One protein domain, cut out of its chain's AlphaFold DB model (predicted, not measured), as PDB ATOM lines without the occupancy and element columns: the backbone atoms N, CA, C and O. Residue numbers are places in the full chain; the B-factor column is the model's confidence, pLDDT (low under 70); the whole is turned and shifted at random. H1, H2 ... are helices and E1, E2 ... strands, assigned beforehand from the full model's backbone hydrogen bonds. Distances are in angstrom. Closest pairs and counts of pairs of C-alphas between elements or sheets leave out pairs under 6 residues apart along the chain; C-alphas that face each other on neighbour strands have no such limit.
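What this domain is: This is residues 4 to 119 of the 122 residues of an uncharacterized protein of Sphingomonas sp. Leaf242 (UniProt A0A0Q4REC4). This is a closed barrel of twelve strands with one helix, H1, threaded through its middle and running roughly along its axis. The strands E1 to E12 follow each other round the ring as hairpins, the five-residue links turned outward at one rim and the two-residue links at the other, where residues 104 to 107 lead from E12 into the middle. The printed part has 116 residues, with twelve named strands and then one named helix along the chain; the neighbour strands are antiparallel and the class is mostly strand. It is compact, with a radius of gyration of the C-alphas of 13.3 A, and flat, spanning 37 by 33 by 18 A.

How they stand to each other: Go round the ring through E1 (residues 4 to 7), E2 (13 to 18), E3 (21 to 24), E4 (30 to 35), E5 (38 to 41), E6 (47 to 52), E7 (55 to 58), E8 (64 to 69), E9 (72 to 75), E10 (81 to 86), E11 (89 to 92) and E12 (98 to 103). They form one meander, each strand the antiparallel neighbour of the one before. Look at E12 and E1 for the closure: they are antiparallel at 166 degrees, with N 4 and O 103 at 2.8 A and N 6 and O 101 at 2.9 A, within hydrogen-bond range. In the hairpin of E6 and E7, at 157 degrees, N 57 and O 50 are 2.8 A apart. In the hairpin of E9 and E10, at 159 degrees, N 73 and O 83 are 2.8 A apart. The barrel curls round H1 (residues 108 to 117). The closest C-alphas of H1 and E6 are those of Ala 109 and Ile 51, 6.2 A apart; those of H1 and E5 are Ala 113 and Val 39, 6.5 A apart. E2 and H1 are near each other, with 6 pairs of C-alphas within 10 A. In H1 every O i to N i+4 pair is within hydrogen-bond range.

Where its parts are: Find C-alpha 4 at (251.036, 220.307, 105.282), where E1 begins. The four-residue strands E1, E3, E5, E7, E9 and E11 measure 10.0 to 10.4 A from first to last C-alpha. Of the six-residue strands, E2 measures 13.4 A, E4 14.0 A, E6 14.2 A, E8 and E10 13.9 A each, and E12 14.1 A. H1 runs 14.0 A from C-alpha 108 at (237.032, 215.452, 102.040) to C-alpha 117 at (239.420, 227.730, 108.254).

The domain as a whole: The two C-alphas farthest apart, those of Asn 45 and Asn 96, are 37.2 A apart. The printed part has no cut, and the links between its named elements are tight. The mean pLDDT of the printed part is 94.4, and no printed residue is under 70.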
ATOM      1  N   LYS A   4     250.663 218.889 105.162       96.75
ATOM      2  CA  LYS A   4     251.036 220.307 105.282       96.75
ATOM      3  C   LYS A   4     250.228 221.161 104.320       96.75
ATOM      4  O   LYS A   4     250.027 220.787 103.169       96.75
ATOM      5  N   VAL A   5     249.802 222.328 104.785       97.19
ATOM      6  CA  VAL A   5     249.095 223.330 103.984       97.19
ATOM      7  C   VAL A   5     250.007 224.529 103.798       97.19
ATOM      8  O   VAL A   5     250.511 225.068 104.781       97.19
ATOM      9  N   TYR A   6     250.218 224.949 102.556       97.56
ATOM     10  CA  TYR A   6     251.147 226.022 102.206       97.56
ATOM     11  C   TYR A   6     250.450 227.234 101.590       97.56
ATOM     12  O   TYR A   6     249.424 227.084 100.925       97.56
ATOM     13  N   GLU A   7     251.056 228.410 101.763       95.50
ATOM     14  CA  GLU A   7     250.620 229.680 101.169       95.50
ATOM     15  C   GLU A   7     251.123 229.831  99.728       95.50
ATOM     16  O   GLU A   7     252.336 229.847  99.481       95.50
ATOM     17  N   GLY A   8     250.199 229.982  98.778       91.50
ATOM     18  CA  GLY A   8     250.494 230.172  97.358       91.50
ATOM     19  C   GLY A   8     251.500 229.153  96.810       91.50
ATOM     20  O   GLY A   8     251.390 227.943  97.030       91.50
ATOM     21  N   SER A   9     252.511 229.667  96.108       83.94
ATOM     22  CA  SER A   9     253.653 228.890  95.598       83.94
ATOM     23  C   SER A   9     254.846 228.848  96.564       83.94
ATOM     24  O   SER A   9     255.888 228.294  96.222       83.94
ATOM     25  N   SER A  10     254.734 229.446  97.753       88.75
ATOM     26  CA  SER A  10     255.828 229.502  98.728       88.75
ATOM     27  C   SER A  10     255.948 228.202  99.538       88.75
ATOM     28  O   SER A  10     255.085 227.325  99.483       88.75
ATOM     29  N   ASN A  11     257.008 228.078 100.342       91.69
ATOM     30  CA  ASN A  11     257.154 227.003 101.334       91.69
ATOM     31  C   ASN A  11     256.706 227.411 102.745       91.69
ATOM     32  O   ASN A  11     256.967 226.687 103.706       91.69
ATOM     33  N   LYS A  12     256.005 228.542 102.880       95.50
ATOM     34  CA  LYS A  12     255.414 228.954 104.151       95.50
ATOM     35  C   LYS A  12     254.237 228.042 104.480       95.50
ATOM     36  O   LYS A  12     253.285 227.951 103.708       95.50
ATOM     37  N   VAL A  13     254.317 227.365 105.622       96.88
ATOM     38  CA  VAL A  13     253.259 226.479 106.120       96.88
ATOM     39  C   VAL A  13     252.214 227.320 106.849       96.88
ATOM     40  O   VAL A  13     252.535 227.983 107.830       96.88
ATOM     41  N   LEU A  14     250.972 227.279 106.371       96.69
ATOM     42  CA  LEU A  14     249.813 227.930 106.984       96.69
ATOM     43  C   LEU A  14     249.151 227.053 108.040       96.69
ATOM     44  O   LEU A  14     248.656 227.557 109.043       96.69
ATOM     45  N   ALA A  15     249.132 225.743 107.814       97.19
ATOM     46  CA  ALA A  15     248.545 224.789 108.736       97.19
ATOM     47  C   ALA A  15     249.182 223.409 108.584       97.19
ATOM     48  O   ALA A  15     249.699 223.045 107.523       97.19
ATOM     49  N   THR A  16     249.090 222.621 109.644       97.00
ATOM     50  CA  THR A  16     249.463 221.210 109.647       97.00
ATOM     51  C   THR A  16     248.272 220.371 110.047       97.00
ATOM     52  O   THR A  16     247.476 220.743 110.908       97.00
ATOM     53  N   LEU A  17     248.148 219.225 109.400       95.31
ATOM     54  CA  LEU A  17     247.156 218.229 109.715       95.31
ATOM     55  C   LEU A  17     247.864 216.976 110.215       95.31
ATOM     56  O   LEU A  17     248.547 216.278 109.461       95.31
ATOM     57  N   ASP A  18     247.712 216.727 111.509       93.12
ATOM     58  CA  ASP A  18     248.292 215.585 112.201       93.12
ATOM     59  C   ASP A  18     247.169 214.676 112.702       93.12
ATOM     60  O   ASP A  18     246.413 215.007 113.626       93.12
ATOM     61  N   GLY A  19     246.990 213.558 111.998       91.44
ATOM     62  CA  GLY A  19     245.837 212.681 112.145       91.44
ATOM     63  C   GLY A  19     244.525 213.437 111.934       91.44
ATOM     64  O   GLY A  19     244.163 213.803 110.817       91.44
ATOM     65  N   MET A  20     243.803 213.662 113.028       94.00
ATOM     66  CA  MET A  20     242.482 214.293 113.042       94.00
ATOM     67  C   MET A  20     242.501 215.734 113.576       94.00
ATOM     68  O   MET A  20     241.450 216.310 113.856       94.00
ATOM     69  N   LYS A  21     243.686 216.327 113.748       95.75
ATOM     70  CA  LYS A  21     243.854 217.694 114.251       95.75
ATOM     71  C   LYS A  21     244.374 218.598 113.145       95.75
ATOM     72  O   LYS A  21     245.339 218.248 112.476       95.75
ATOM     73  N   LEU A  22     243.742 219.756 112.985       97.00
ATOM     74  CA  LEU A  22     244.225 220.846 112.147       97.00
ATOM     75  C   LEU A  22     244.827 221.915 113.060       97.00
ATOM     76  O   LEU A  22     244.105 222.487 113.879       97.00
ATOM     77  N   ASN A  23     246.121 222.175 112.916       97.12
ATOM     78  CA  ASN A  23     246.881 223.123 113.726       97.12
ATOM     79  C   ASN A  23     247.377 224.301 112.884       97.12
ATOM     80  O   ASN A  23     247.595 224.165 111.680       97.12
ATOM     81  N   GLU A  24     247.588 225.443 113.527       95.88
ATOM     82  CA  GLU A  24     248.117 226.655 112.904       95.88
ATOM     83  C   GLU A  24     249.624 226.547 112.634       95.88
ATOM     84  O   GLU A  24     250.426 226.253 113.530       95.88
ATOM     85  N   GLY A  25     250.018 226.802 111.386       93.62
ATOM     86  CA  GLY A  25     251.394 226.691 110.918       93.62
ATOM     87  C   GLY A  25     252.013 225.338 111.272       93.62
ATOM     88  O   GLY A  25     251.437 224.279 111.022       93.62
ATOM     89  N   THR A  26     253.196 225.384 111.882       89.69
ATOM     90  CA  THR A  26     253.906 224.218 112.436       89.69
ATOM     91  C   THR A  26     253.829 224.153 113.964       89.69
ATOM     92  O   THR A  26     254.678 223.526 114.594       89.69
ATOM     93  N   THR A  27     252.879 224.862 114.576       85.75
ATOM     94  CA  THR A  27     252.732 224.941 116.036       85.75
ATOM     95  C   THR A  27     251.744 223.892 116.558       85.75
ATOM     96  O   THR A  27     251.085 223.200 115.786       85.75
ATOM     97  N   ASN A  28     251.605 223.802 117.885       83.25
ATOM     98  CA  ASN A  28     250.608 222.947 118.541       83.25
ATOM     99  C   ASN A  28     249.268 223.664 118.809       83.25
ATOM    100  O   ASN A  28     248.433 223.151 119.556       83.25
ATOM    101  N   THR A  29     249.046 224.845 118.225       94.62
ATOM    102  CA  THR A  29     247.781 225.574 118.367       94.62
ATOM    103  C   THR A  29     246.720 224.936 117.477       94.62
ATOM    104  O   THR A  29     246.726 225.105 116.258       94.62
ATOM    105  N   GLN A  30     245.802 224.184 118.082       95.94
ATOM    106  CA  GLN A  30     244.758 223.465 117.357       95.94
ATOM    107  C   GLN A  30     243.617 224.401 116.925       95.94
ATOM    108  O   GLN A  30     242.878 224.922 117.758       95.94
ATOM    109  N   ILE A  31     243.423 224.541 115.612       96.56
ATOM    110  CA  ILE A  31     242.336 225.315 114.994       96.56
ATOM    111  C   ILE A  31     241.055 224.480 114.931       96.56
ATOM    112  O   ILE A  31     239.958 224.988 115.177       96.56
ATOM    113  N   ALA A  32     241.182 223.186 114.617       97.62
ATOM    114  CA  ALA A  32     240.042 222.283 114.537       97.62
ATOM    115  C   ALA A  32     240.374 220.834 114.891       97.62
ATOM    116  O   ALA A  32     241.500 220.355 114.731       97.62
ATOM    117  N   ARG A  33     239.349 220.112 115.341       97.31
ATOM    118  CA  ARG A  33     239.322 218.650 115.407       97.31
ATOM    119  C   ARG A  33     238.371 218.137 114.342       97.31
ATOM    120  O   ARG A  33     237.265 218.643 114.198       97.31
ATOM    121  N   ILE A  34     238.787 217.114 113.625       97.00
ATOM    122  CA  ILE A  34     238.018 216.486 112.563       97.00
ATOM    123  C   ILE A  34     237.616 215.110 113.081       97.00
ATOM    124  O   ILE A  34     238.378 214.456 113.780       97.00
ATOM    125  N   ASP A  35     236.404 214.672 112.799       95.06
ATOM    126  CA  ASP A  35     235.889 213.398 113.280       95.06
ATOM    127  C   ASP A  35     235.009 212.790 112.203       95.06
ATOM    128  O   ASP A  35     233.863 213.204 112.023       95.06
ATOM    129  N   VAL A  36     235.591 211.866 111.438       93.38
ATOM    130  CA  VAL A  36     234.990 211.248 110.251       93.38
ATOM    131  C   VAL A  36     234.507 212.313 109.256       93.38
ATOM    132  O   VAL A  36     235.273 212.765 108.409       93.38
ATOM    133  N   ASN A  37     233.254 212.747 109.385       96.69
ATOM    134  CA  ASN A  37     232.591 213.729 108.540       96.69
ATOM    135  C   ASN A  37     232.224 215.030 109.272       96.69
ATOM    136  O   ASN A  37     231.475 215.837 108.732       96.69
ATOM    137  N   LYS A  38     232.699 215.258 110.495       97.62
ATOM    138  CA  LYS A  38     232.408 216.459 111.287       97.62
ATOM    139  C   LYS A  38     233.684 217.239 111.560       97.62
ATOM    140  O   LYS A  38     234.746 216.655 111.747       97.62
ATOM    141  N   VAL A  39     233.572 218.558 111.610       98.06
ATOM    142  CA  VAL A  39     234.676 219.459 111.966       98.06
ATOM    143  C   VAL A  39     234.244 220.284 113.165       98.06
ATOM    144  O   VAL A  39     233.164 220.870 113.144       98.06
ATOM    145  N   TYR A  40     235.077 220.337 114.195       98.31
ATOM    146  CA  TYR A  40     234.838 221.023 115.460       98.31
ATOM    147  C   TYR A  40     235.880 222.114 115.691       98.31
ATOM    148  O   TYR A  40     237.023 221.979 115.258       98.31
ATOM    149  N   ARG A  41     235.498 223.181 116.397       97.19
ATOM    150  CA  ARG A  41     236.395 224.292 116.745       97.19
ATOM    151  C   ARG A  41     237.427 223.855 117.786       97.19
ATOM    152  O   ARG A  41     237.058 223.491 118.897       97.19
ATOM    153  N   GLY A  42     238.711 223.966 117.457       93.81
ATOM    154  CA  GLY A  42     239.823 223.604 118.334       93.81
ATOM    155  C   GLY A  42     239.634 222.221 118.957       93.81
ATOM    156  O   GLY A  42     239.439 221.233 118.250       93.81
ATOM    157  N   SER A  43     239.649 222.171 120.288       89.19
ATOM    158  CA  SER A  43     239.354 220.981 121.097       89.19
ATOM    159  C   SER A  43     237.919 220.937 121.648       89.19
ATOM    160  O   SER A  43     237.587 220.018 122.395       89.19
ATOM    161  N   SER A  44     237.062 221.904 121.306       91.56
ATOM    162  CA  SER A  44     235.703 221.999 121.844       91.56
ATOM    163  C   SER A  44     234.710 221.070 121.127       91.56
ATOM    164  O   SER A  44     235.017 220.437 120.116       91.56
ATOM    165  N   ASN A  45     233.478 221.015 121.646       92.75
ATOM    166  CA  ASN A  45     232.353 220.306 121.023       92.75
ATOM    167  C   ASN A  45     231.518 221.191 120.081       92.75
ATOM    168  O   ASN A  45     230.456 220.780 119.615       92.75
ATOM    169  N   THR A  46     231.981 222.404 119.769       96.81
ATOM    170  CA  THR A  46     231.296 223.295 118.827       96.81
ATOM    171  C   THR A  46     231.542 222.818 117.401       96.81
ATOM    172  O   THR A  46     232.624 223.025 116.849       96.81
ATOM    173  N   GLN A  47     230.540 222.177 116.799       97.69
ATOM    174  CA  GLN A  47     230.613 221.710 115.418       97.69
ATOM    175  C   GLN A  47     230.536 222.892 114.446       97.69
ATOM    176  O   GLN A  47     229.577 223.661 114.462       97.69
ATOM    177  N   LEU A  48     231.550 223.019 113.595       97.62
ATOM    178  CA  LEU A  48     231.675 224.040 112.558       97.62
ATOM    179  C   LEU A  48     231.159 223.551 111.213       97.62
ATOM    180  O   LEU A  48     230.479 224.304 110.526       97.62
ATOM    181  N   LEU A  49     231.452 222.297 110.855       97.94
ATOM    182  CA  LEU A  49     231.060 221.716 109.571       97.94
ATOM    183  C   LEU A  49     230.549 220.284 109.735       97.94
ATOM    184  O   LEU A  49     230.988 219.549 110.627       97.94
ATOM    185  N   ARG A  50     229.674 219.874 108.819       98.00
ATOM    186  CA  ARG A  50     229.296 218.478 108.570       98.00
ATOM    187  C   ARG A  50     229.431 218.169 107.088       98.00
ATOM    188  O   ARG A  50     228.989 218.955 106.259       98.00
ATOM    189  N   ILE A  51     229.991 217.013 106.768       97.81
ATOM    190  CA  ILE A  51     230.126 216.519 105.406       97.81
ATOM    191  C   ILE A  51     229.086 215.439 105.148       97.81
ATOM    192  O   ILE A  51     228.920 214.511 105.944       97.81
ATOM    193  N   ASP A  52     228.394 215.582 104.027       96.75
ATOM    194  CA  ASP A  52     227.391 214.644 103.543       96.75
ATOM    195  C   ASP A  52     227.620 214.392 102.047       96.75
ATOM    196  O   ASP A  52     227.284 215.218 101.191       96.75
ATOM    197  N   GLY A  53     228.309 213.290 101.740       95.56
ATOM    198  CA  GLY A  53     228.843 213.023 100.407       95.56
ATOM    199  C   GLY A  53     229.770 214.151  99.945       95.56
ATOM    200  O   GLY A  53     230.817 214.389 100.542       95.56
ATOM    201  N   VAL A  54     229.362 214.861  98.891       95.38
ATOM    202  CA  VAL A  54     230.085 216.015  98.325       95.38
ATOM    203  C   VAL A  54     229.733 217.350  98.991       95.38
ATOM    204  O   VAL A  54     230.346 218.369  98.684       95.38
ATOM    205  N   LYS A  55     228.721 217.392  99.865       97.06
ATOM    206  CA  LYS A  55     228.213 218.634 100.463       97.06
ATOM    207  C   LYS A  55     228.964 218.978 101.742       97.06
ATOM    208  O   LYS A  55     229.170 218.119 102.596       97.06
ATOM    209  N   VAL A  56     229.276 220.259 101.901       98.00
ATOM    210  CA  VAL A  56     229.782 220.855 103.139       98.00
ATOM    211  C   VAL A  56     228.664 221.687 103.757       98.00
ATOM    212  O   VAL A  56     228.188 222.647 103.149       98.00
ATOM    213  N   LEU A  57     228.227 221.306 104.952       98.06
ATOM    214  CA  LEU A  57     227.103 221.905 105.671       98.06
ATOM    215  C   LEU A  57     227.590 222.668 106.907       98.06
ATOM    216  O   LEU A  57     228.561 222.262 107.543       98.06
ATOM    217  N   GLN A  58     226.887 223.741 107.271       97.19
ATOM    218  CA  GLN A  58     227.220 224.580 108.421       97.19
ATOM    219  C   GLN A  58     226.811 223.923 109.744       97.19
ATOM    220  O   GLN A  58     225.624 223.729 110.025       97.19
ATOM    221  N   GLY A  59     227.796 223.642 110.594       94.69
ATOM    222  CA  GLY A  59     227.623 223.107 111.940       94.69
ATOM    223  C   GLY A  59     226.755 221.853 111.967       94.69
ATOM    224  O   GLY A  59     227.052 220.862 111.296       94.69
ATOM    225  N   THR A  60     225.682 221.899 112.753       93.75
ATOM    226  CA  THR A  60     224.663 220.841 112.852       93.75
ATOM    227  C   THR A  60     223.453 221.071 111.940       93.75
ATOM    228  O   THR A  60     222.568 220.221 111.884       93.75
ATOM    229  N   SER A  61     223.405 222.191 111.216       92.69
ATOM    230  CA  SER A  61     222.284 222.547 110.343       92.69
ATOM    231  C   SER A  61     222.325 221.808 108.993       92.69
ATOM    232  O   SER A  61     223.235 221.020 108.706       92.69
ATOM    233  N   ASN A  62     221.322 222.073 108.150       92.38
ATOM    234  CA  ASN A  62     221.273 221.637 106.749       92.38
ATOM    235  C   ASN A  62     221.655 222.754 105.759       92.38
ATOM    236  O   ASN A  62     221.493 222.587 104.552       92.38
ATOM    237  N   THR A  63     222.167 223.887 106.244       96.19
ATOM    238  CA  THR A  63     222.631 224.978 105.381       96.19
ATOM    239  C   THR A  63     223.894 224.548 104.647       96.19
ATOM    240  O   THR A  63     224.928 224.316 105.272       96.19
ATOM    241  N   GLN A  64     223.821 224.438 103.319       97.06
ATOM    242  CA  GLN A  64     224.965 224.082 102.483       97.06
ATOM    243  C   GLN A  64     225.856 225.303 102.237       97.06
ATOM    244  O   GLN A  64     225.431 226.277 101.612       97.06
ATOM    245  N   LEU A  65     227.104 225.213 102.696       96.44
ATOM    246  CA  LEU A  65     228.150 226.216 102.501       96.44
ATOM    247  C   LEU A  65     228.902 225.999 101.193       96.44
ATOM    248  O   LEU A  65     229.229 226.958 100.497       96.44
ATOM    249  N   ALA A  66     229.130 224.736 100.832       97.19
ATOM    250  CA  ALA A  66     229.822 224.389  99.604       97.19
ATOM    251  C   ALA A  66     229.519 222.976  99.115       97.19
ATOM    252  O   ALA A  66     228.941 222.148  99.823       97.19
ATOM    253  N   ARG A  67     229.970 222.704  97.894       96.56
ATOM    254  CA  ARG A  67     230.029 221.374  97.293       96.56
ATOM    255  C   ARG A  67     231.435 221.134  96.754       96.56
ATOM    256  O   ARG A  67     231.946 221.969  96.011       96.56
ATOM    257  N   ILE A  68     232.044 220.016  97.139       95.94
ATOM    258  CA  ILE A  68     233.372 219.590  96.691       95.94
ATOM    259  C   ILE A  68     233.206 218.317  95.871       95.94
ATOM    260  O   ILE A  68     232.909 217.256  96.417       95.94
ATOM    261  N   GLU A  69     233.402 218.407  94.561       94.88
ATOM    262  CA  GLU A  69     233.309 217.254  93.666       94.88
ATOM    263  C   GLU A  69     234.334 217.361  92.541       94.88
ATOM    264  O   GLU A  69     234.595 218.456  92.046       94.88
ATOM    265  N   ASN A  70     234.901 216.230  92.118       92.94
ATOM    266  CA  ASN A  70     235.801 216.156  90.960       92.94
ATOM    267  C   ASN A  70     236.920 217.221  90.971       92.94
ATOM    268  O   ASN A  70     237.237 217.815  89.942       92.94
ATOM    269  N   GLY A  71     237.485 217.502  92.153       93.00
ATOM    270  CA  GLY A  71     238.532 218.513  92.324       93.00
ATOM    271  C   GLY A  71     238.053 219.962  92.181       93.00
ATOM    272  O   GLY A  71     238.869 220.850  91.982       93.00
ATOM    273  N   LYS A  72     236.752 220.243  92.262       95.62
ATOM    274  CA  LYS A  72     236.188 221.599  92.201       95.62
ATOM    275  C   LYS A  72     235.414 221.916  93.468       95.62
ATOM    276  O   LYS A  72     234.779 221.039  94.049       95.62
ATOM    277  N   VAL A  73     235.455 223.182  93.867       96.69
ATOM    278  CA  VAL A  73     234.757 223.716  95.036       96.69
ATOM    279  C   VAL A  73     233.758 224.758  94.560       96.69
ATOM    280  O   VAL A  73     234.135 225.755  93.943       96.69
ATOM    281  N   TYR A  74     232.485 224.531  94.857       96.44
ATOM    282  CA  TYR A  74     231.382 225.416  94.500       96.44
ATOM    283  C   TYR A  74     230.776 226.044  95.744       96.44
ATOM    284  O   TYR A  74     230.636 225.370  96.766       96.44
ATOM    285  N   ARG A  75     230.381 227.315  95.653       93.44
ATOM    286  CA  ARG A  75     229.772 228.036  96.774       93.44
ATOM    287  C   ARG A  75     228.288 227.706  96.914       93.44
ATOM    288  O   ARG A  75     227.502 227.876  95.979       93.44
ATOM    289  N   SER A  76     227.905 227.305  98.119       91.12
ATOM    290  CA  SER A  76     226.557 226.897  98.509       91.12
ATOM    291  C   SER A  76     225.954 225.874  97.535       91.12
ATOM    292  O   SER A  76     226.599 224.875  97.211       91.12
ATOM    293  N   THR A  77     224.719 226.096  97.085       86.00
ATOM    294  CA  THR A  77     224.007 225.297  96.078       86.00
ATOM    295  C   THR A  77     224.207 225.807  94.646       86.00
ATOM    296  O   THR A  77     223.678 225.214  93.710       86.00
ATOM    297  N   SER A  78     224.968 226.890  94.457       85.62
ATOM    298  CA  SER A  78     225.217 227.479  93.139       85.62
ATOM    299  C   SER A  78     226.252 226.685  92.329       85.62
ATOM    300  O   SER A  78     226.992 225.857  92.859       85.62
ATOM    301  N   ASN A  79     226.354 226.998  91.035       87.38
ATOM    302  CA  ASN A  79     227.427 226.510  90.161       87.38
ATOM    303  C   ASN A  79     228.623 227.475  90.083       87.38
ATOM    304  O   ASN A  79     229.480 227.331  89.214       87.38
ATOM    305  N   THR A  80     228.714 228.450  90.992       92.38
ATOM    306  CA  THR A  80     229.870 229.347  91.067       92.38
ATOM    307  C   THR A  80     231.053 228.609  91.685       92.38
ATOM    308  O   THR A  80     231.075 228.349  92.891       92.38
ATOM    309  N   GLN A  81     232.035 228.269  90.850       95.00
ATOM    310  CA  GLN A  81     233.296 227.672  91.280       95.00
ATOM    311  C   GLN A  81     234.146 228.729  91.995       95.00
ATOM    312  O   GLN A  81     234.469 229.759  91.408       95.00
ATOM    313  N   VAL A  82     234.506 228.469  93.251       95.31
ATOM    314  CA  VAL A  82     235.351 229.352  94.079       95.31
ATOM    315  C   VAL A  82     236.780 228.845  94.209       95.31
ATOM    316  O   VAL A  82     237.681 229.641  94.445       95.31
ATOM    317  N   ALA A  83     237.007 227.549  93.996       95.88
ATOM    318  CA  ALA A  83     238.348 226.994  93.910       95.88
ATOM    319  C   ALA A  83     238.402 225.708  93.083       95.88
ATOM    320  O   ALA A  83     237.388 225.028  92.893       95.88
ATOM    321  N   ALA A  84     239.603 225.354  92.635       95.62
ATOM    322  CA  ALA A  84     239.934 224.030  92.120       95.62
ATOM    323  C   ALA A  84     241.056 223.398  92.949       95.62
ATOM    324  O   ALA A  84     241.903 224.102  93.495       95.62
ATOM    325  N   ILE A  85     241.058 222.071  93.031       94.88
ATOM    326  CA  ILE A  85     242.042 221.252  93.729       94.88
ATOM    327  C   ILE A  85     242.545 220.185  92.762       94.88
ATOM    328  O   ILE A  85     241.800 219.284  92.378       94.88
ATOM    329  N   GLN A  86     243.820 220.264  92.393       92.88
ATOM    330  CA  GLN A  86     244.454 219.313  91.484       92.88
ATOM    331  C   GLN A  86     245.847 218.951  91.992       92.88
ATOM    332  O   GLN A  86     246.692 219.824  92.167       92.88
ATOM    333  N   GLY A  87     246.093 217.662  92.251       89.94
ATOM    334  CA  GLY A  87     247.386 217.201  92.777       89.94
ATOM    335  C   GLY A  87     247.792 217.912  94.076       89.94
ATOM    336  O   GLY A  87     248.953 218.261  94.248       89.94
ATOM    337  N   GLY A  88     246.819 218.225  94.938       91.75
ATOM    338  CA  GLY A  88     247.025 218.991  96.172       91.75
ATOM    339  C   GLY A  88     247.093 220.512  95.990       91.75
ATOM    340  O   GLY A  88     246.866 221.240  96.950       91.75
ATOM    341  N   LYS A  89     247.339 221.029  94.782       94.88
ATOM    342  CA  LYS A  89     247.349 222.471  94.497       94.88
ATOM    343  C   LYS A  89     245.934 223.046  94.541       94.88
ATOM    344  O   LYS A  89     245.039 222.472  93.932       94.88
ATOM    345  N   ILE A  90     245.764 224.192  95.198       96.12
ATOM    346  CA  ILE A  90     244.509 224.942  95.296       96.12
ATOM    347  C   ILE A  90     244.622 226.211  94.447       96.12
ATOM    348  O   ILE A  90     245.542 227.011  94.650       96.12
ATOM    349  N   THR A  91     243.689 226.415  93.518       96.25
ATOM    350  CA  THR A  91     243.598 227.641  92.710       96.25
ATOM    351  C   THR A  91     242.278 228.371  92.904       96.25
ATOM    352  O   THR A  91     241.284 227.766  93.298       96.25
ATOM    353  N   GLU A  92     242.274 229.677  92.638       94.19
ATOM    354  CA  GLU A  92     241.089 230.528  92.745       94.19
ATOM    355  C   GLU A  92     240.129 230.312  91.568       94.19
ATOM    356  O   GLU A  92     240.498 230.465  90.399       94.19
ATOM    357  N   GLY A  93     238.870 229.996  91.876       89.50
ATOM    358  CA  GLY A  93     237.819 229.764  90.891       89.50
ATOM    359  C   GLY A  93     238.227 228.735  89.835       89.50
ATOM    360  O   GLY A  93     238.625 227.618  90.167       89.50
ATOM    361  N   ALA A  94     238.109 229.124  88.563       81.88
ATOM    362  CA  ALA A  94     238.601 228.377  87.402       81.88
ATOM    363  C   ALA A  94     239.912 228.956  86.824       81.88
ATOM    364  O   ALA A  94     240.319 228.590  85.723       81.88
ATOM    365  N   SER A  95     240.552 229.885  87.539       86.06
ATOM    366  CA  SER A  95     241.812 230.500  87.122       86.06
ATOM    367  C   SER A  95     243.022 229.629  87.488       86.06
ATOM    368  O   SER A  95     242.913 228.617  88.186       86.06
ATOM    369  N   ASN A  96     244.206 230.067  87.050       85.19
ATOM    370  CA  ASN A  96     245.489 229.466  87.423       85.19
ATOM    371  C   ASN A  96     246.154 230.141  88.638       85.19
ATOM    372  O   ASN A  96     247.272 229.761  89.000       85.19
ATOM    373  N   THR A  97     245.494 231.118  89.270       93.94
ATOM    374  CA  THR A  97     246.018 231.811  90.453       93.94
ATOM    375  C   THR A  97     246.114 230.836  91.616       93.94
ATOM    376  O   THR A  97     245.115 230.251  92.029       93.94
ATOM    377  N   VAL A  98     247.326 230.633  92.131       95.19
ATOM    378  CA  VAL A  98     247.605 229.655  93.190       95.19
ATOM    379  C   VAL A  98     247.318 230.274  94.548       95.19
ATOM    380  O   VAL A  98     248.011 231.200  94.957       95.19
ATOM    381  N   LEU A  99     246.341 229.720  95.259       95.50
ATOM    382  CA  LEU A  99     246.036 230.114  96.636       95.50
ATOM    383  C   LEU A  99     246.931 229.373  97.628       95.50
ATOM    384  O   LEU A  99     247.365 229.938  98.627       95.50
ATOM    385  N   GLY A 100     247.250 228.116  97.327       96.31
ATOM    386  CA  GLY A 100     248.091 227.286  98.173       96.31
ATOM    387  C   GLY A 100     248.186 225.857  97.679       96.31
ATOM    388  O   GLY A 100     247.805 225.538  96.551       96.31
ATOM    389  N   ARG A 101     248.685 224.970  98.537       96.06
ATOM    390  CA  ARG A 101     248.662 223.524  98.289       96.06
ATOM    391  C   ARG A 101     248.537 222.736  99.584       96.06
ATOM    392  O   ARG A 101     248.997 223.189 100.629       96.06
ATOM    393  N   ILE A 102     247.956 221.551  99.478       96.19
ATOM    394  CA  ILE A 102     247.876 220.527 100.512       96.19
ATOM    395  C   ILE A 102     248.809 219.394 100.091       96.19
ATOM    396  O   ILE A 102     248.603 218.776  99.049       96.19
ATOM    397  N   ASP A 103     249.835 219.141 100.891       95.25
ATOM    398  CA  ASP A 103     250.826 218.095 100.658       95.25
ATOM    399  C   ASP A 103     250.664 216.985 101.694       95.25
ATOM    400  O   ASP A 103     250.857 217.213 102.890       95.25
ATOM    401  N   GLY A 104     250.272 215.801 101.233       93.50
ATOM    402  CA  GLY A 104     249.969 214.641 102.064       93.50
ATOM    403  C   GLY A 104     248.525 214.145 101.921       93.50
ATOM    404  O   GLY A 104     247.662 214.836 101.363       93.50
ATOM    405  N   PRO A 105     248.245 212.919 102.398       91.06
ATOM    406  CA  PRO A 105     246.930 212.306 102.288       91.06
ATOM    407  C   PRO A 105     245.899 213.086 103.101       91.06
ATOM    408  O   PRO A 105     246.163 213.523 104.223       91.06
ATOM    409  N   HIS A 106     244.707 213.246 102.538       92.94
ATOM    410  CA  HIS A 106     243.623 213.928 103.222       92.94
ATOM    411  C   HIS A 106     242.249 213.453 102.751       92.94
ATOM    412  O   HIS A 106     242.071 213.029 101.609       92.94
ATOM    413  N   THR A 107     241.267 213.524 103.645       93.94
ATOM    414  CA  THR A 107     239.861 213.228 103.360       93.94
ATOM    415  C   THR A 107     239.108 214.489 102.946       93.94
ATOM    416  O   THR A 107     239.555 215.607 103.192       93.94
ATOM    417  N   ILE A 108     237.904 214.325 102.397       93.69
ATOM    418  CA  ILE A 108     237.032 215.452 102.040       93.69
ATOM    419  C   ILE A 108     236.683 216.352 103.240       93.69
ATOM    420  O   ILE A 108     236.581 217.565 103.085       93.69
ATOM    421  N   ALA A 109     236.562 215.793 104.450       95.81
ATOM    422  CA  ALA A 109     236.318 216.572 105.665       95.81
ATOM    423  C   ALA A 109     237.532 217.416 106.058       95.81
ATOM    424  O   ALA A 109     237.384 218.557 106.490       95.81
ATOM    425  N   GLN A 110     238.732 216.874 105.849       95.81
ATOM    426  CA  GLN A 110     239.982 217.593 106.053       95.81
ATOM    427  C   GLN A 110     240.162 218.693 105.009       95.81
ATOM    428  O   GLN A 110     240.470 219.824 105.373       95.81
ATOM    429  N   THR A 111     239.857 218.415 103.740       95.69
ATOM    430  CA  THR A 111     239.804 219.439 102.693       95.69
ATOM    431  C   THR A 111     238.824 220.551 103.051       95.69
ATOM    432  O   THR A 111     239.196 221.717 103.015       95.69
ATOM    433  N   ALA A 112     237.593 220.219 103.447       96.69
ATOM    434  CA  ALA A 112     236.585 221.208 103.817       96.69
ATOM    435  C   ALA A 112     237.026 222.068 105.010       96.69
ATOM    436  O   ALA A 112     236.870 223.287 104.974       96.69
ATOM    437  N   ALA A 113     237.633 221.458 106.034       97.31
ATOM    438  CA  ALA A 113     238.197 222.188 107.166       97.31
ATOM    439  C   ALA A 113     239.285 223.175 106.718       97.31
ATOM    440  O   ALA A 113     239.268 224.327 107.137       97.31
ATOM    441  N   ILE A 114     240.196 222.746 105.840       96.94
ATOM    442  CA  ILE A 114     241.275 223.589 105.310       96.94
ATOM    443  C   ILE A 114     240.705 224.745 104.473       96.94
ATOM    444  O   ILE A 114     241.087 225.896 104.673       96.94
ATOM    445  N   LEU A 115     239.760 224.472 103.572       96.50
ATOM    446  CA  LEU A 115     239.140 225.502 102.733       96.50
ATOM    447  C   LEU A 115     238.371 226.540 103.561       96.50
ATOM    448  O   LEU A 115     238.453 227.726 103.256       96.50
ATOM    449  N   HIS A 116     237.657 226.108 104.604       96.50
ATOM    450  CA  HIS A 116     236.874 226.989 105.473       96.50
ATOM    451  C   HIS A 116     237.757 227.797 106.434       96.50
ATOM    452  O   HIS A 116     237.594 229.004 106.565       96.50
ATOM    453  N   LEU A 117     238.701 227.141 107.117       96.50
ATOM    454  CA  LEU A 117     239.420 227.730 108.254       96.50
ATOM    455  C   LEU A 117     240.772 228.340 107.893       96.50
ATOM    456  O   LEU A 117     241.240 229.209 108.619       96.50
ATOM    457  N   VAL A 118     241.410 227.875 106.816       96.06
ATOM    458  CA  VAL A 118     242.746 228.344 106.412       96.06
ATOM    459  C   VAL A 118     242.646 229.300 105.229       96.06
ATOM    460  O   VAL A 118     243.256 230.362 105.252       96.06
ATOM    461  N   PHE A 119     241.855 228.948 104.211       94.88
ATOM    462  CA  PHE A 119     241.705 229.772 103.003       94.88
ATOM    463  C   PHE A 119     240.455 230.663 102.996       94.88
ATOM    464  O   PHE A 119     240.333 231.491 102.100       94.88
TER     465      PHE A 119